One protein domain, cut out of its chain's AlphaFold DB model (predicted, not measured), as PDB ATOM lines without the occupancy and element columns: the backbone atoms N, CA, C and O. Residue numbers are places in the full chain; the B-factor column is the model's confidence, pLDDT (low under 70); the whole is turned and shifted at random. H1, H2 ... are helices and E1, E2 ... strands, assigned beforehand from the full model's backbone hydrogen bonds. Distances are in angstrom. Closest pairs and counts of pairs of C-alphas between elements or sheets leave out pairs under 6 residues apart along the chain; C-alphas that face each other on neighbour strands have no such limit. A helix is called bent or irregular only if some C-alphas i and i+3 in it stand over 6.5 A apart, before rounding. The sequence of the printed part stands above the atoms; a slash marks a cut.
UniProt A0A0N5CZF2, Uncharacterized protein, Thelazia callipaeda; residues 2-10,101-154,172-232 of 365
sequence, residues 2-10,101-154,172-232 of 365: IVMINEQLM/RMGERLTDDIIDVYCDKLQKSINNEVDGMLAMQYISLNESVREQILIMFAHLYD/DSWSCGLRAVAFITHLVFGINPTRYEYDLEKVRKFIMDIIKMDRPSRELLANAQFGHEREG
ATOM      1  N   ILE A   2      -3.060  52.717  18.140       46.38
ATOM      2  CA  ILE A   2      -4.490  53.024  18.254       46.38
ATOM      3  C   ILE A   2      -4.675  53.833  19.526       46.38
ATOM      4  O   ILE A   2      -4.241  53.403  20.594       46.38
ATOM      5  N   VAL A   3      -5.254  55.018  19.377       44.00
ATOM      6  CA  VAL A   3      -5.586  55.906  20.485       44.00
ATOM      7  C   VAL A   3      -7.031  55.606  20.861       44.00
ATOM      8  O   VAL A   3      -7.939  55.878  20.085       44.00
ATOM      9  N   MET A   4      -7.234  54.983  22.019       44.41
ATOM     10  CA  MET A   4      -8.566  54.849  22.601       44.41
ATOM     11  C   MET A   4      -8.715  55.956  23.632       44.41
ATOM     12  O   MET A   4      -8.055  55.923  24.667       44.41
ATOM     13  N   ILE A   5      -9.559  56.938  23.338       40.62
ATOM     14  CA  ILE A   5      -9.951  57.957  24.309       40.62
ATOM     15  C   ILE A   5     -11.344  57.558  24.743       40.62
ATOM     16  O   ILE A   5     -12.297  57.699  23.981       40.62
ATOM     17  N   ASN A   6     -11.430  56.927  25.907       35.66
ATOM     18  CA  ASN A   6     -12.696  56.448  26.426       35.66
ATOM     19  C   ASN A   6     -12.913  56.991  27.833       35.66
ATOM     20  O   ASN A   6     -12.164  56.660  28.749       35.66
ATOM     21  N   GLU A   7     -13.970  57.780  27.989       35.78
ATOM     22  CA  GLU A   7     -14.473  58.252  29.279       35.78
ATOM     23  C   GLU A   7     -15.062  57.081  30.097       35.78
ATOM     24  O   GLU A   7     -15.022  57.091  31.322       35.78
ATOM     25  N   GLN A   8     -15.521  56.005  29.434       35.31
ATOM     26  CA  GLN A   8     -16.236  54.883  30.063       35.31
ATOM     27  C   GLN A   8     -15.359  53.690  30.494       35.31
ATOM     28  O   GLN A   8     -15.858  52.754  31.118       35.31
ATOM     29  N   LEU A   9     -14.049  53.680  30.198       39.34
ATOM     30  CA  LEU A   9     -13.139  52.652  30.748       39.34
ATOM     31  C   LEU A   9     -12.723  52.947  32.195       39.34
ATOM     32  O   LEU A   9     -12.200  52.064  32.884       39.34
ATOM     33  N   MET A  10     -12.985  54.165  32.656       36.47
ATOM     34  CA  MET A  10     -12.845  54.580  34.040       36.47
ATOM     35  C   MET A  10     -14.166  54.255  34.742       36.47
ATOM     36  O   MET A  10     -15.174  54.911  34.508       36.47
ATOM     37  N   ARG A 101      -7.736  47.542  -3.391       89.75
ATOM     38  CA  ARG A 101      -6.665  46.572  -3.701       89.75
ATOM     39  C   ARG A 101      -5.663  46.473  -2.547       89.75
ATOM     40  O   ARG A 101      -5.570  47.369  -1.715       89.75
ATOM     41  N   MET A 102      -4.875  45.397  -2.495       91.25
ATOM     42  CA  MET A 102      -3.722  45.375  -1.584       91.25
ATOM     43  C   MET A 102      -2.734  46.473  -1.950       91.25
ATOM     44  O   MET A 102      -2.427  46.658  -3.127       91.25
ATOM     45  N   GLY A 103      -2.231  47.179  -0.938       90.50
ATOM     46  CA  GLY A 103      -1.394  48.361  -1.134       90.50
ATOM     47  C   GLY A 103      -2.170  49.679  -1.192       90.50
ATOM     48  O   GLY A 103      -1.545  50.736  -1.156       90.50
ATOM     49  N   GLU A 104      -3.504  49.644  -1.249       92.25
ATOM     50  CA  GLU A 104      -4.345  50.842  -1.208       92.25
ATOM     51  C   GLU A 104      -4.866  51.092   0.210       92.25
ATOM     52  O   GLU A 104      -5.108  50.167   0.989       92.25
ATOM     53  N   ARG A 105      -5.023  52.373   0.553       90.06
ATOM     54  CA  ARG A 105      -5.654  52.788   1.807       90.06
ATOM     55  C   ARG A 105      -7.153  52.516   1.735       90.06
ATOM     56  O   ARG A 105      -7.766  52.747   0.695       90.06
ATOM     57  N   LEU A 106      -7.739  52.078   2.849       91.06
ATOM     58  CA  LEU A 106      -9.190  52.170   3.007       91.06
ATOM     59  C   LEU A 106      -9.587  53.646   2.988       91.06
ATOM     60  O   LEU A 106      -8.928  54.460   3.635       91.06
ATOM     61  N   THR A 107     -10.633  53.970   2.237       91.12
ATOM     62  CA  THR A 107     -11.251  55.293   2.286       91.12
ATOM     63  C   THR A 107     -12.125  55.405   3.528       91.12
ATOM     64  O   THR A 107     -12.654  54.398   4.011       91.12
ATOM     65  N   ASP A 108     -12.295  56.631   4.016       88.44
ATOM     66  CA  ASP A 108     -13.105  56.905   5.203       88.44
ATOM     67  C   ASP A 108     -14.553  56.427   5.001       88.44
ATOM     68  O   ASP A 108     -15.075  55.726   5.857       88.44
ATOM     69  N   ASP A 109     -15.131  56.604   3.804       90.75
ATOM     70  CA  ASP A 109     -16.480  56.107   3.477       90.75
ATOM     71  C   ASP A 109     -16.655  54.595   3.720       90.75
ATOM     72  O   ASP A 109     -17.709  54.137   4.156       90.75
ATOM     73  N   ILE A 110     -15.628  53.785   3.427       92.12
ATOM     74  CA  ILE A 110     -15.683  52.330   3.647       92.12
ATOM     75  C   ILE A 110     -15.634  52.023   5.140       92.12
ATOM     76  O   ILE A 110     -16.323  51.116   5.610       92.12
ATOM     77  N   ILE A 111     -14.795  52.757   5.868       91.56
ATOM     78  CA  ILE A 111     -14.641  52.612   7.311       91.56
ATOM     79  C   ILE A 111     -15.945  53.003   8.010       91.56
ATOM     80  O   ILE A 111     -16.425  52.236   8.840       91.56
ATOM     81  N   ASP A 112     -16.554  54.120   7.624       90.56
ATOM     82  CA  ASP A 112     -17.803  54.622   8.193       90.56
ATOM     83  C   ASP A 112     -18.951  53.635   7.965       90.56
ATOM     84  O   ASP A 112     -19.607  53.208   8.917       90.56
ATOM     85  N   VAL A 113     -19.127  53.159   6.725       93.12
ATOM     86  CA  VAL A 113     -20.141  52.139   6.403       93.12
ATOM     87  C   VAL A 113     -19.910  50.854   7.202       93.12
ATOM     88  O   VAL A 113     -20.866  50.223   7.660       93.12
ATOM     89  N   TYR A 114     -18.655  50.440   7.380       94.44
ATOM     90  CA  TYR A 114     -18.328  49.276   8.197       94.44
ATOM     91  C   TYR A 114     -18.685  49.496   9.674       94.44
ATOM     92  O   TYR A 114     -19.347  48.647  10.276       94.44
ATOM     93  N   CYS A 115     -18.281  50.629  10.253       92.12
ATOM     94  CA  CYS A 115     -18.545  50.995  11.643       92.12
ATOM     95  C   CYS A 115     -20.046  51.071  11.937       92.12
ATOM     96  O   CYS A 115     -20.496  50.502  12.931       92.12
ATOM     97  N   ASP A 116     -20.830  51.672  11.042       92.06
ATOM     98  CA  ASP A 116     -22.290  51.721  11.143       92.06
ATOM     99  C   ASP A 116     -22.902  50.322  11.214       92.06
ATOM    100  O   ASP A 116     -23.805  50.051  12.013       92.06
ATOM    101  N   LYS A 117     -22.416  49.399  10.378       95.00
ATOM    102  CA  LYS A 117     -22.894  48.013  10.369       95.00
ATOM    103  C   LYS A 117     -22.453  47.248  11.606       95.00
ATOM    104  O   LYS A 117     -23.258  46.490  12.149       95.00
ATOM    105  N   LEU A 118     -21.221  47.452  12.069       94.19
ATOM    106  CA  LEU A 118     -20.725  46.877  13.317       94.19
ATOM    107  C   LEU A 118     -21.605  47.324  14.491       94.19
ATOM    108  O   LEU A 118     -22.148  46.465  15.183       94.19
ATOM    109  N   GLN A 119     -21.837  48.633  14.640       92.56
ATOM    110  CA  GLN A 119     -22.674  49.224  15.691       92.56
ATOM    111  C   GLN A 119     -24.111  48.688  15.662       92.56
ATOM    112  O   GLN A 119     -24.612  48.167  16.662       92.56
ATOM    113  N   LYS A 120     -24.750  48.671  14.485       93.56
ATOM    114  CA  LYS A 120     -26.094  48.086  14.320       93.56
ATOM    115  C   LYS A 120     -26.146  46.606  14.707       93.56
ATOM    116  O   LYS A 120     -27.143  46.153  15.270       93.56
ATOM    117  N   SER A 121     -25.092  45.845  14.417       95.06
ATOM    118  CA  SER A 121     -25.028  44.404  14.708       95.06
ATOM    119  C   SER A 121     -24.824  44.099  16.187       95.06
ATOM    120  O   SER A 121     -25.239  43.043  16.664       95.06
ATOM    121  N   ILE A 122     -24.206  45.022  16.921       93.50
ATOM    122  CA  ILE A 122     -24.017  44.930  18.370       93.50
ATOM    123  C   ILE A 122     -25.089  45.699  19.148       93.50
ATOM    124  O   ILE A 122     -24.912  45.932  20.333       93.50
ATOM    125  N   ASN A 123     -26.210  46.064  18.515       93.69
ATOM    126  CA  ASN A 123     -27.299  46.836  19.128       93.69
ATOM    127  C   ASN A 123     -26.836  48.165  19.754       93.69
ATOM    128  O   ASN A 123     -27.395  48.588  20.764       93.69
ATOM    129  N   ASN A 124     -25.829  48.810  19.159       89.75
ATOM    130  CA  ASN A 124     -25.208  50.037  19.659       89.75
ATOM    131  C   ASN A 124     -24.707  49.910  21.113       89.75
ATOM    132  O   ASN A 124     -24.788  50.856  21.887       89.75
ATOM    133  N   GLU A 125     -24.231  48.719  21.498       86.69
ATOM    134  CA  GLU A 125     -23.696  48.429  22.840       86.69
ATOM    135  C   GLU A 125     -22.432  49.243  23.165       86.69
ATOM    136  O   GLU A 125     -22.106  49.438  24.332       86.69
ATOM    137  N   VAL A 126     -21.723  49.726  22.144       81.44
ATOM    138  CA  VAL A 126     -20.520  50.541  22.309       81.44
ATOM    139  C   VAL A 126     -20.913  52.002  22.176       81.44
ATOM    140  O   VAL A 126     -21.077  52.507  21.064       81.44
ATOM    141  N   ASP A 127     -21.073  52.648  23.326       64.50
ATOM    142  CA  ASP A 127     -21.372  54.070  23.438       64.50
ATOM    143  C   ASP A 127     -20.079  54.881  23.237       64.50
ATOM    144  O   ASP A 127     -19.053  54.612  23.865       64.50
ATOM    145  N   GLY A 128     -20.099  55.827  22.298       62.53
ATOM    146  CA  GLY A 128     -18.937  56.641  21.931       62.53
ATOM    147  C   GLY A 128     -18.598  56.633  20.438       62.53
ATOM    148  O   GLY A 128     -18.857  55.681  19.699       62.53
ATOM    149  N   MET A 129     -17.992  57.730  19.976       54.25
ATOM    150  CA  MET A 129     -17.451  57.816  18.620       54.25
ATOM    151  C   MET A 129     -16.252  56.874  18.496       54.25
ATOM    152  O   MET A 129     -15.192  57.118  19.070       54.25
ATOM    153  N   LEU A 130     -16.402  55.811  17.704       55.44
ATOM    154  CA  LEU A 130     -15.283  54.974  17.287       55.44
ATOM    155  C   LEU A 130     -14.433  55.736  16.266       55.44
ATOM    156  O   LEU A 130     -14.543  55.534  15.060       55.44
ATOM    157  N   ALA A 131     -13.575  56.627  16.756       56.28
ATOM    158  CA  ALA A 131     -12.564  57.275  15.939       56.28
ATOM    159  C   ALA A 131     -11.389  56.307  15.743       56.28
ATOM    160  O   ALA A 131     -10.504  56.170  16.589       56.28
ATOM    161  N   MET A 132     -11.385  55.595  14.619       56.28
ATOM    162  CA  MET A 132     -10.264  54.740  14.240       56.28
ATOM    163  C   MET A 132      -9.202  55.554  13.517       56.28
ATOM    164  O   MET A 132      -9.211  55.660  12.293       56.28
ATOM    165  N   GLN A 133      -8.238  56.081  14.265       56.34
ATOM    166  CA  GLN A 133      -7.079  56.722  13.662       56.34
ATOM    167  C   GLN A 133      -5.797  56.019  14.104       56.34
ATOM    168  O   GLN A 133      -5.444  55.977  15.283       56.34
ATOM    169  N   TYR A 134      -5.101  55.412  13.139       54.91
ATOM    170  CA  TYR A 134      -3.775  54.857  13.382       54.91
ATOM    171  C   TYR A 134      -2.760  55.973  13.215       54.91
ATOM    172  O   TYR A 134      -2.482  56.405  12.095       54.91
ATOM    173  N   ILE A 135      -2.201  56.432  14.326       54.88
ATOM    174  CA  ILE A 135      -1.287  57.564  14.301       54.88
ATOM    175  C   ILE A 135       0.030  57.167  14.960       54.88
ATOM    176  O   ILE A 135       0.049  56.417  15.932       54.88
ATOM    177  N   SER A 136       1.157  57.566  14.380       59.56
ATOM    178  CA  SER A 136       2.466  57.472  15.039       59.56
ATOM    179  C   SER A 136       2.592  58.698  15.920       59.56
ATOM    180  O   SER A 136       2.536  59.745  15.301       59.56
ATOM    181  N   LEU A 137       2.765  58.609  17.256       64.44
ATOM    182  CA  LEU A 137       2.905  59.766  18.183       64.44
ATOM    183  C   LEU A 137       4.035  60.713  17.762       64.44
ATOM    184  O   LEU A 137       5.140  60.706  18.295       64.44
ATOM    185  N   ASN A 138       3.753  61.508  16.756       74.12
ATOM    186  CA  ASN A 138       4.527  62.614  16.270       74.12
ATOM    187  C   ASN A 138       3.732  63.884  16.573       74.12
ATOM    188  O   ASN A 138       2.592  63.842  17.044       74.12
ATOM    189  N   GLU A 139       4.352  65.017  16.283       78.50
ATOM    190  CA  GLU A 139       3.769  66.332  16.517       78.50
ATOM    191  C   GLU A 139       2.350  66.476  15.943       78.50
ATOM    192  O   GLU A 139       1.446  66.954  16.617       78.50
ATOM    193  N   SER A 140       2.116  65.941  14.743       79.44
ATOM    194  CA  SER A 140       0.813  66.019  14.077       79.44
ATOM    195  C   SER A 140      -0.293  65.288  14.846       79.44
ATOM    196  O   SER A 140      -1.431  65.744  14.874       79.44
ATOM    197  N   VAL A 141       0.025  64.176  15.509       78.50
ATOM    198  CA  VAL A 141      -0.941  63.429  16.341       78.50
ATOM    199  C   VAL A 141      -1.299  64.206  17.573       78.50
ATOM    200  O   VAL A 141      -2.455  64.251  17.976       78.50
ATOM    201  N   ARG A 142      -0.278  64.792  18.187       84.69
ATOM    202  CA  ARG A 142      -0.445  65.607  19.370       84.69
ATOM    203  C   ARG A 142      -1.373  66.773  19.063       84.69
ATOM    204  O   ARG A 142      -2.330  66.975  19.797       84.69
ATOM    205  N   GLU A 143      -1.131  67.477  17.960       86.69
ATOM    206  CA  GLU A 143      -2.008  68.546  17.480       86.69
ATOM    207  C   GLU A 143      -3.434  68.045  17.237       86.69
ATOM    208  O   GLU A 143      -4.377  68.695  17.670       86.69
ATOM    209  N   GLN A 144      -3.615  66.877  16.614       84.38
ATOM    210  CA  GLN A 144      -4.947  66.302  16.394       84.38
ATOM    211  C   GLN A 144      -5.667  65.969  17.703       84.38
ATOM    212  O   GLN A 144      -6.827  66.340  17.864       84.38
ATOM    213  N   ILE A 145      -4.982  65.334  18.659       86.00
ATOM    214  CA  ILE A 145      -5.549  65.048  19.983       86.00
ATOM    215  C   ILE A 145      -5.912  66.361  20.684       86.00
ATOM    216  O   ILE A 145      -7.000  66.477  21.237       86.00
ATOM    217  N   LEU A 146      -5.057  67.381  20.616       89.19
ATOM    218  CA  LEU A 146      -5.363  68.691  21.183       89.19
ATOM    219  C   LEU A 146      -6.574  69.339  20.497       89.19
ATOM    220  O   LEU A 146      -7.479  69.799  21.179       89.19
ATOM    221  N   ILE A 147      -6.659  69.326  19.168       88.50
ATOM    222  CA  ILE A 147      -7.817  69.869  18.439       88.50
ATOM    223  C   ILE A 147      -9.107  69.155  18.860       88.50
ATOM    224  O   ILE A 147     -10.131  69.804  19.077       88.50
ATOM    225  N   MET A 148      -9.058  67.829  18.992       84.75
ATOM    226  CA  MET A 148     -10.228  67.015  19.309       84.75
ATOM    227  C   MET A 148     -10.640  67.089  20.779       84.75
ATOM    228  O   MET A 148     -11.831  67.054  21.052       84.75
ATOM    229  N   PHE A 149      -9.693  67.186  21.714       87.75
ATOM    230  CA  PHE A 149      -9.974  66.976  23.137       87.75
ATOM    231  C   PHE A 149      -9.585  68.151  24.033       87.75
ATOM    232  O   PHE A 149     -10.106  68.238  25.134       87.75
ATOM    233  N   ALA A 150      -8.752  69.105  23.599       89.62
ATOM    234  CA  ALA A 150      -8.282  70.182  24.485       89.62
ATOM    235  C   ALA A 150      -9.392  71.113  24.992       89.62
ATOM    236  O   ALA A 150      -9.179  71.832  25.959       89.62
ATOM    237  N   HIS A 151     -10.563  71.134  24.358       90.44
ATOM    238  CA  HIS A 151     -11.704  71.911  24.843       90.44
ATOM    239  C   HIS A 151     -12.422  71.258  26.038       90.44
ATOM    240  O   HIS A 151     -13.261  71.907  26.653       90.44
ATOM    241  N   LEU A 152     -12.109  69.994  26.346       89.56
ATOM    242  CA  LEU A 152     -12.665  69.241  27.476       89.56
ATOM    243  C   LEU A 152     -11.825  69.360  28.754       89.56
ATOM    244  O   LEU A 152     -12.235  68.847  29.785       89.56
ATOM    245  N   TYR A 153     -10.659  70.001  28.673       90.06
ATOM    246  CA  TYR A 153      -9.694  70.115  29.764       90.06
ATOM    247  C   TYR A 153      -9.382  71.585  30.018       90.06
ATOM    248  O   TYR A 153      -9.363  72.389  29.074       90.06
ATOM    249  N   ASP A 154      -9.085  71.942  31.263       92.75
ATOM    250  CA  ASP A 154      -8.583  73.277  31.590       92.75
ATOM    251  C   ASP A 154      -7.163  73.500  31.037       92.75
ATOM    252  O   ASP A 154      -6.492  72.595  30.535       92.75
ATOM    253  N   ASP A 172       4.244  49.624   6.813       89.12
ATOM    254  CA  ASP A 172       3.683  50.169   5.580       89.12
ATOM    255  C   ASP A 172       2.810  51.402   5.872       89.12
ATOM    256  O   ASP A 172       2.473  51.684   7.018       89.12
ATOM    257  N   SER A 173       2.439  52.167   4.845       86.56
ATOM    258  CA  SER A 173       1.643  53.396   4.992       86.56
ATOM    259  C   SER A 173       0.156  53.228   4.659       86.56
ATOM    260  O   SER A 173      -0.589  54.213   4.720       86.56
ATOM    261  N   TRP A 174      -0.276  52.021   4.283       90.94
ATOM    262  CA  TRP A 174      -1.596  51.762   3.696       90.94
ATOM    263  C   TRP A 174      -2.471  50.818   4.528       90.94
ATOM    264  O   TRP A 174      -3.693  50.932   4.475       90.94
ATOM    265  N   SER A 175      -1.887  49.926   5.338       92.12
ATOM    266  CA  SER A 175      -2.645  48.906   6.079       92.12
ATOM    267  C   SER A 175      -3.300  49.407   7.364       92.12
ATOM    268  O   SER A 175      -4.029  48.653   8.008       92.12
ATOM    269  N   CYS A 176      -3.077  50.667   7.742       88.81
ATOM    270  CA  CYS A 176      -3.573  51.236   8.993       88.81
ATOM    271  C   CYS A 176      -5.088  51.093   9.154       88.81
ATOM    272  O   CYS A 176      -5.535  50.646  10.207       88.81
ATOM    273  N   GLY A 177      -5.864  51.416   8.114       90.50
ATOM    274  CA  GLY A 177      -7.324  51.286   8.147       90.50
ATOM    275  C   GLY A 177      -7.775  49.835   8.340       90.50
ATOM    276  O   GLY A 177      -8.624  49.558   9.179       90.50
ATOM    277  N   LEU A 178      -7.150  48.886   7.631       93.62
ATOM    278  CA  LEU A 178      -7.446  47.454   7.774       93.62
ATOM    279  C   LEU A 178      -7.144  46.968   9.197       93.62
ATOM    280  O   LEU A 178      -7.984  46.340   9.839       93.62
ATOM    281  N   ARG A 179      -5.952  47.286   9.714       93.25
ATOM    282  CA  ARG A 179      -5.542  46.917  11.076       93.25
ATOM    283  C   ARG A 179      -6.477  47.513  12.121       93.25
ATOM    284  O   ARG A 179      -6.813  46.818  13.071       93.25
ATOM    285  N   ALA A 180      -6.897  48.766  11.943       90.44
ATOM    286  CA  ALA A 180      -7.826  49.425  12.849       90.44
ATOM    287  C   ALA A 180      -9.184  48.711  12.874       90.44
ATOM    288  O   ALA A 180      -9.665  48.381  13.955       90.44
ATOM    289  N   VAL A 181      -9.741  48.369  11.709       92.88
ATOM    290  CA  VAL A 181     -11.007  47.625  11.620       92.88
ATOM    291  C   VAL A 181     -10.910  46.256  12.304       92.88
ATOM    292  O   VAL A 181     -11.769  45.898  13.112       92.88
ATOM    293  N   ALA A 182      -9.850  45.490  12.037       95.00
ATOM    294  CA  ALA A 182      -9.648  44.195  12.690       95.00
ATOM    295  C   ALA A 182      -9.508  44.339  14.215       95.00
ATOM    296  O   ALA A 182     -10.072  43.555  14.981       95.00
ATOM    297  N   PHE A 183      -8.785  45.374  14.648       92.19
ATOM    298  CA  PHE A 183      -8.587  45.693  16.052       92.19
ATOM    299  C   PHE A 183      -9.897  46.029  16.752       92.19
ATOM    300  O   PHE A 183     -10.197  45.415  17.776       92.19
ATOM    301  N   ILE A 184     -10.686  46.968  16.216       90.81
ATOM    302  CA  ILE A 184     -11.921  47.386  16.880       90.81
ATOM    303  C   ILE A 184     -12.919  46.239  16.937       90.81
ATOM    304  O   ILE A 184     -13.559  46.029  17.959       90.81
ATOM    305  N   THR A 185     -12.987  45.430  15.881       94.19
ATOM    306  CA  THR A 185     -13.872  44.269  15.848       94.19
ATOM    307  C   THR A 185     -13.503  43.286  16.950       94.19
ATOM    308  O   THR A 185     -14.359  42.906  17.740       94.19
ATOM    309  N   HIS A 186     -12.221  42.924  17.071       94.44
ATOM    310  CA  HIS A 186     -11.758  42.086  18.178       94.44
ATOM    311  C   HIS A 186     -12.107  42.696  19.542       94.44
ATOM    312  O   HIS A 186     -12.669  42.001  20.386       94.44
ATOM    313  N   LEU A 187     -11.844  43.992  19.731       90.56
ATOM    314  CA  LEU A 187     -12.113  44.687  20.989       90.56
ATOM    315  C   LEU A 187     -13.595  44.612  21.386       90.56
ATOM    316  O   LEU A 187     -13.905  44.240  22.514       90.56
ATOM    317  N   VAL A 188     -14.498  44.907  20.449       91.62
ATOM    318  CA  VAL A 188     -15.954  44.871  20.655       91.62
ATOM    319  C   VAL A 188     -16.448  43.477  21.054       91.62
ATOM    320  O   VAL A 188     -17.382  43.351  21.842       91.62
ATOM    321  N   PHE A 189     -15.804  42.418  20.562       93.50
ATOM    322  CA  PHE A 189     -16.131  41.037  20.924       93.50
ATOM    323  C   PHE A 189     -15.339  40.503  22.126       93.50
ATOM    324  O   PHE A 189     -15.360  39.301  22.389       93.50
ATOM    325  N   GLY A 190     -14.646  41.368  22.875       91.56
ATOM    326  CA  GLY A 190     -13.868  40.973  24.054       91.56
ATOM    327  C   GLY A 190     -12.627  40.134  23.727       91.56
ATOM    328  O   GLY A 190     -12.050  39.497  24.609       91.56
ATOM    329  N   ILE A 191     -12.202  40.122  22.464       92.56
ATOM    330  CA  ILE A 191     -10.983  39.461  22.005       92.56
ATOM    331  C   ILE A 191      -9.840  40.460  22.165       92.56
ATOM    332  O   ILE A 191      -9.881  41.548  21.603       92.56
ATOM    333  N   ASN A 192      -8.789  40.099  22.907       90.38
ATOM    334  CA  ASN A 192      -7.649  40.996  23.101       90.38
ATOM    335  C   ASN A 192      -6.842  41.137  21.792       90.38
ATOM    336  O   ASN A 192      -6.137  40.195  21.415       90.38
ATOM    337  N   PRO A 193      -6.866  42.301  21.120       90.94
ATOM    338  CA  PRO A 193      -6.237  42.465  19.812       90.94
ATOM    339  C   PRO A 193      -4.699  42.428  19.860       90.94
ATOM    340  O   PRO A 193      -4.064  42.084  18.867       90.94
ATOM    341  N   THR A 194      -4.071  42.696  21.011       90.44
ATOM    342  CA  THR A 194      -2.597  42.645  21.171       90.44
ATOM    343  C   THR A 194      -2.013  41.244  20.989       90.44
ATOM    344  O   THR A 194      -0.811  41.084  20.725       90.44
ATOM    345  N   ARG A 195      -2.878  40.232  21.119       93.00
ATOM    346  CA  ARG A 195      -2.553  38.822  20.937       93.00
ATOM    347  C   ARG A 195      -2.601  38.364  19.496       93.00
ATOM    348  O   ARG A 195      -2.283  37.212  19.255       93.00
ATOM    349  N   TYR A 196      -2.978  39.212  18.547       94.25
ATOM    350  CA  TYR A 196      -3.174  38.784  17.169       94.25
ATOM    351  C   TYR A 196      -2.220  39.483  16.213       94.25
ATOM    352  O   TYR A 196      -1.930  40.675  16.324       94.25
ATOM    353  N   GLU A 197      -1.758  38.716  15.234       93.81
ATOM    354  CA  GLU A 197      -1.174  39.239  14.012       93.81
ATOM    355  C   GLU A 197      -2.184  39.074  12.877       93.81
ATOM    356  O   GLU A 197      -2.647  37.968  12.578       93.81
ATOM    357  N   TYR A 198      -2.571  40.202  12.284       95.31
ATOM    358  CA  TYR A 198      -3.641  40.258  11.299       95.31
ATOM    359  C   TYR A 198      -3.145  39.915   9.896       95.31
ATOM    360  O   TYR A 198      -2.200  40.513   9.382       95.31
ATOM    361  N   ASP A 199      -3.852  38.992   9.255       96.25
ATOM    362  CA  ASP A 199      -3.769  38.720   7.828       96.25
ATOM    363  C   ASP A 199      -4.627  39.754   7.090       96.25
ATOM    364  O   ASP A 199      -5.859  39.690   7.052       96.25
ATOM    365  N   LEU A 200      -3.955  40.749   6.518       95.31
ATOM    366  CA  LEU A 200      -4.603  41.908   5.912       95.31
ATOM    367  C   LEU A 200      -5.485  41.553   4.705       95.31
ATOM    368  O   LEU A 200      -6.451  42.271   4.448       95.31
ATOM    369  N   GLU A 201      -5.209  40.457   3.991       95.56
ATOM    370  CA  GLU A 201      -6.072  40.011   2.890       95.56
ATOM    371  C   GLU A 201      -7.386  39.450   3.441       95.56
ATOM    372  O   GLU A 201      -8.460  39.773   2.930       95.56
ATOM    373  N   LYS A 202      -7.324  38.665   4.527       96.94
ATOM    374  CA  LYS A 202      -8.529  38.164   5.209       96.94
ATOM    375  C   LYS A 202      -9.361  39.299   5.782       96.94
ATOM    376  O   LYS A 202     -10.574  39.306   5.595       96.94
ATOM    377  N   VAL A 203      -8.714  40.270   6.429       96.69
ATOM    378  CA  VAL A 203      -9.383  41.469   6.951       96.69
ATOM    379  C   VAL A 203     -10.075  42.228   5.826       96.69
ATOM    380  O   VAL A 203     -11.265  42.515   5.921       96.69
ATOM    381  N   ARG A 204      -9.361  42.505   4.731       95.50
ATOM    382  CA  ARG A 204      -9.922  43.208   3.577       95.50
ATOM    383  C   ARG A 204     -11.117  42.461   2.998       95.50
ATOM    384  O   ARG A 204     -12.166  43.070   2.820       95.50
ATOM    385  N   LYS A 205     -10.980  41.160   2.734       95.62
ATOM    386  CA  LYS A 205     -12.074  40.332   2.211       95.62
ATOM    387  C   LYS A 205     -13.294  40.389   3.128       95.62
ATOM    388  O   LYS A 205     -14.395  40.640   2.656       95.62
ATOM    389  N   PHE A 206     -13.078  40.236   4.430       96.31
ATOM    390  CA  PHE A 206     -14.149  40.301   5.411       96.31
ATOM    391  C   PHE A 206     -14.871  41.652   5.400       96.31
ATOM    392  O   PHE A 206     -16.093  41.680   5.337       96.31
ATOM    393  N   ILE A 207     -14.142  42.774   5.400       95.38
ATOM    394  CA  ILE A 207     -14.749  44.113   5.319       95.38
ATOM    395  C   ILE A 207     -15.611  44.229   4.064       95.38
ATOM    396  O   ILE A 207     -16.750  44.678   4.151       95.38
ATOM    397  N   MET A 208     -15.097  43.778   2.916       94.25
ATOM    398  CA  MET A 208     -15.833  43.805   1.649       94.25
ATOM    399  C   MET A 208     -17.106  42.953   1.694       94.25
ATOM    400  O   MET A 208     -18.134  43.355   1.152       94.25
ATOM    401  N   ASP A 209     -17.067  41.803   2.364       95.06
ATOM    402  CA  ASP A 209     -18.247  40.960   2.554       95.06
ATOM    403  C   ASP A 209     -19.277  41.668   3.460       95.06
ATOM    404  O   ASP A 209     -20.463  41.716   3.134       95.06
ATOM    405  N   ILE A 210     -18.834  42.316   4.544       95.94
ATOM    406  CA  ILE A 210     -19.695  43.059   5.477       95.94
ATOM    407  C   ILE A 210     -20.356  44.286   4.832       95.94
ATOM    408  O   ILE A 210     -21.561  44.505   5.000       95.94
ATOM    409  N   ILE A 211     -19.624  45.089   4.056       94.62
ATOM    410  CA  ILE A 211     -20.208  46.271   3.392       94.62
ATOM    411  C   ILE A 211     -21.246  45.888   2.327       94.62
ATOM    412  O   ILE A 211     -22.141  46.683   2.052       94.62
ATOM    413  N   LYS A 212     -21.197  44.664   1.785       93.50
ATOM    414  CA  LYS A 212     -22.205  44.146   0.847       93.50
ATOM    415  C   LYS A 212     -23.461  43.609   1.542       93.50
ATOM    416  O   LYS A 212     -24.523  43.583   0.932       93.50
ATOM    417  N   MET A 213     -23.367  43.194   2.805       94.94
ATOM    418  CA  MET A 213     -24.510  42.672   3.565       94.94
ATOM    419  C   MET A 213     -25.389  43.800   4.093       94.94
ATOM    420  O   MET A 213     -24.892  44.641   4.827       94.94
ATOM    421  N   ASP A 214     -26.691  43.801   3.818       93.62
ATOM    422  CA  ASP A 214     -27.604  44.814   4.373       93.62
ATOM    423  C   ASP A 214     -27.526  44.880   5.913       93.62
ATOM    424  O   ASP A 214     -27.298  45.938   6.506       93.62
ATOM    425  N   ARG A 215     -27.577  43.710   6.562       95.12
ATOM    426  CA  ARG A 215     -27.497  43.582   8.019       95.12
ATOM    427  C   ARG A 215     -26.660  42.365   8.439       95.12
ATOM    428  O   ARG A 215     -27.201  41.260   8.512       95.12
ATOM    429  N   PRO A 216     -25.354  42.530   8.714       97.06
ATOM    430  CA  PRO A 216     -24.530  41.427   9.198       97.06
ATOM    431  C   PRO A 216     -25.000  40.968  10.585       97.06
ATOM    432  O   PRO A 216     -25.505  41.753  11.387       97.06
ATOM    433  N   SER A 217     -24.881  39.671  10.872       97.25
ATOM    434  CA  SER A 217     -25.245  39.141  12.187       97.25
ATOM    435  C   SER A 217     -24.098  39.321  13.180       97.25
ATOM    436  O   SER A 217     -22.920  39.258  12.820       97.25
ATOM    437  N   ARG A 218     -24.434  39.481  14.465       96.62
ATOM    438  CA  ARG A 218     -23.438  39.528  15.546       96.62
ATOM    439  C   ARG A 218     -22.538  38.288  15.553       96.62
ATOM    440  O   ARG A 218     -21.338  38.406  15.762       96.62
ATOM    441  N   GLU A 219     -23.113  37.112  15.306       96.94
ATOM    442  CA  GLU A 219     -22.389  35.837  15.277       96.94
ATOM    443  C   GLU A 219     -21.360  35.775  14.140       96.94
ATOM    444  O   GLU A 219     -20.234  35.337  14.355       96.94
ATOM    445  N   LEU A 220     -21.717  36.259  12.946       96.56
ATOM    446  CA  LEU A 220     -20.788  36.353  11.820       96.56
ATOM    447  C   LEU A 220     -19.581  37.231  12.179       96.56
ATOM    448  O   LEU A 220     -18.443  36.857  11.904       96.56
ATOM    449  N   LEU A 221     -19.836  38.382  12.809       96.38
ATOM    450  CA  LEU A 221     -18.794  39.320  13.223       96.38
ATOM    451  C   LEU A 221     -17.903  38.754  14.338       96.38
ATOM    452  O   LEU A 221     -16.683  38.882  14.265       96.38
ATOM    453  N   ALA A 222     -18.492  38.075  15.324       95.69
ATOM    454  CA  ALA A 222     -17.761  37.446  16.422       95.69
ATOM    455  C   ALA A 222     -16.851  36.296  15.955       95.69
ATOM    456  O   ALA A 222     -15.798  36.060  16.540       95.69
ATOM    457  N   ASN A 223     -17.245  35.593  14.889       96.00
ATOM    458  CA  ASN A 223     -16.502  34.465  14.323       96.00
ATOM    459  C   ASN A 223     -15.485  34.876  13.242       96.00
ATOM    460  O   ASN A 223     -14.918  34.013  12.565       96.00
ATOM    461  N   ALA A 224     -15.251  36.177  13.050       95.38
ATOM    462  CA  ALA A 224     -14.318  36.673  12.049       95.38
ATOM    463  C   ALA A 224     -12.879  36.210  12.337       95.38
ATOM    464  O   ALA A 224     -12.305  36.482  13.388       95.38
ATOM    465  N   GLN A 225     -12.262  35.523  11.373       95.56
ATOM    466  CA  GLN A 225     -10.882  35.044  11.481       95.56
ATOM    467  C   GLN A 225      -9.922  35.988  10.755       95.56
ATOM    468  O   GLN A 225      -9.524  35.744   9.614       95.56
ATOM    469  N   PHE A 226      -9.535  37.074  11.422       95.00
ATOM    470  CA  PHE A 226      -8.663  38.095  10.833       95.00
ATOM    471  C   PHE A 226      -7.191  37.722  10.758       95.00
ATOM    472  O   PHE A 226      -6.437  38.386  10.058       95.00
ATOM    473  N   GLY A 227      -6.742  36.711  11.492       94.81
ATOM    474  CA  GLY A 227      -5.319  36.467  11.660       94.81
ATOM    475  C   GLY A 227      -5.031  35.244  12.507       94.81
ATOM    476  O   GLY A 227      -5.849  34.329  12.589       94.81
ATOM    477  N   HIS A 228      -3.858  35.237  13.128       95.19
ATOM    478  CA  HIS A 228      -3.423  34.178  14.029       95.19
ATOM    479  C   HIS A 228      -2.964  34.764  15.364       95.19
ATOM    480  O   HIS A 228      -2.586  35.934  15.443       95.19
ATOM    481  N   GLU A 229      -3.040  33.956  16.422       94.44
ATOM    482  CA  GLU A 229      -2.535  34.356  17.732       94.44
ATOM    483  C   GLU A 229      -0.999  34.416  17.689       94.44
ATOM    484  O   GLU A 229      -0.339  33.538  17.130       94.44
ATOM    485  N   ARG A 230      -0.426  35.474  18.257       92.00
ATOM    486  CA  ARG A 230       1.009  35.717  18.340       92.00
ATOM    487  C   ARG A 230       1.526  35.188  19.671       92.00
ATOM    488  O   ARG A 230       1.179  35.704  20.734       92.00
ATOM    489  N   GLU A 231       2.408  34.197  19.621       90.25
ATOM    490  CA  GLU A 231       3.032  33.661  20.830       90.25
ATOM    491  C   GLU A 231       3.855  34.725  21.568       90.25
ATOM    492  O   GLU A 231       4.560  35.541  20.973       90.25
ATOM    493  N   GLY A 232       3.760  34.723  22.899       86.12
ATOM    494  CA  GLY A 232       4.534  35.628  23.751       86.12
ATOM    495  C   GLY A 232       4.105  37.097  23.694       86.12
ATOM    496  O   GLY A 232       4.755  37.933  24.324       86.12
TER     497      GLY A 232
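AT A GLANCE: This is residues 2 to 10, 101 to 154 and 172 to 232 of the 365 residues of an uncharacterized protein of Thelazia callipaeda (UniProt A0A0N5CZF2). Three helices make a small core: H1 and H3 run side by side, and H4 crosses both, while a short ribbon of two strands, E1 and E2, and the little helix H5 lie round it. H2 lies well away from this body, touching no other helix, after a long link of residues 122 to 138. The printed part has 124 residues, with five named helices and two named strands in the order H1, H2, H3, E1, H4, H5, E2 along the chain; of the 65 residues in named elements helices hold 59 and strands 6, the class being mostly helix, and E1 and E2 are antiparallel. The whole is compact, with a radius of gyration of the C-alphas of 15.1 A and spans of 44 by 34 by 33 A.

HOW THE PARTS SIT: Start at E1, residues 196 to 198, and E2, residues 227 to 229, antiparallel neighbours at 161 degrees; N 197 and O 228 are within hydrogen-bond range at 2.9 A. H3, residues 176 to 188, comes closest to E1 at the C-alphas of Arg 179 and Tyr 198, 6.9 A apart. H3 is the hub, touching three helices. With residues 178 to 182 alone it touches H4, residues 200 to 212; the closest C-alphas are those of Leu 178 and Val 203, 6.3 A apart, and the tilt of 72 degrees is only just about perpendicular. H1, residues 108 to 121, only just touches H3, with 3 pairs of C-alphas within 8 A, the closest those of Ile 111 and Gly 177 at 7.5 A; they run the same way at a shallow tilt of 11 degrees. H1 also touches H4, closest at the C-alphas of Tyr 114 and Ile 211, 6.0 A, and only just about perpendicular at 70.1 degrees. The packing of these three is mostly crossed, only just, with one of three pairs at a shallow tilt. H5, residues 218 to 222, only just touches H3, with 3 pairs within 8 A, the closest C-alphas being those of Thr 185 and Leu 221 at 7.5 A. H2, residues 139 to 152, is apart from H1, H3 and H4. Every O i to N i+4 pair is within hydrogen-bond range in H1, H3, H4 and H5, and 8 of 10 in H2.

IN THESE COORDINATES: Find C-alpha 108 at (-13.105, 56.905, 5.203); from there H1 runs 19.7 A. H2 begins at (3.769, 66.332, 16.517) and spans 20.0 A; it is irregular, with C-alphas 148 and 151 7.5 A apart. H3 spans 18.2 A and H4 18.5 A. E1, H5 and E2 are short; E2 ends at C-alpha 229, (-2.535, 34.356, 17.732).

THE WHOLE: Look for the C-alphas farthest apart, those of Asp 154 and Asp 209, at 44.5 A. Residues 11 to 100 and 155 to 171 are not printed, with C-alpha gaps of 39.1 A and 36.9 A. Confidence is under 70 at residues 2 to 10 and 127 to 137.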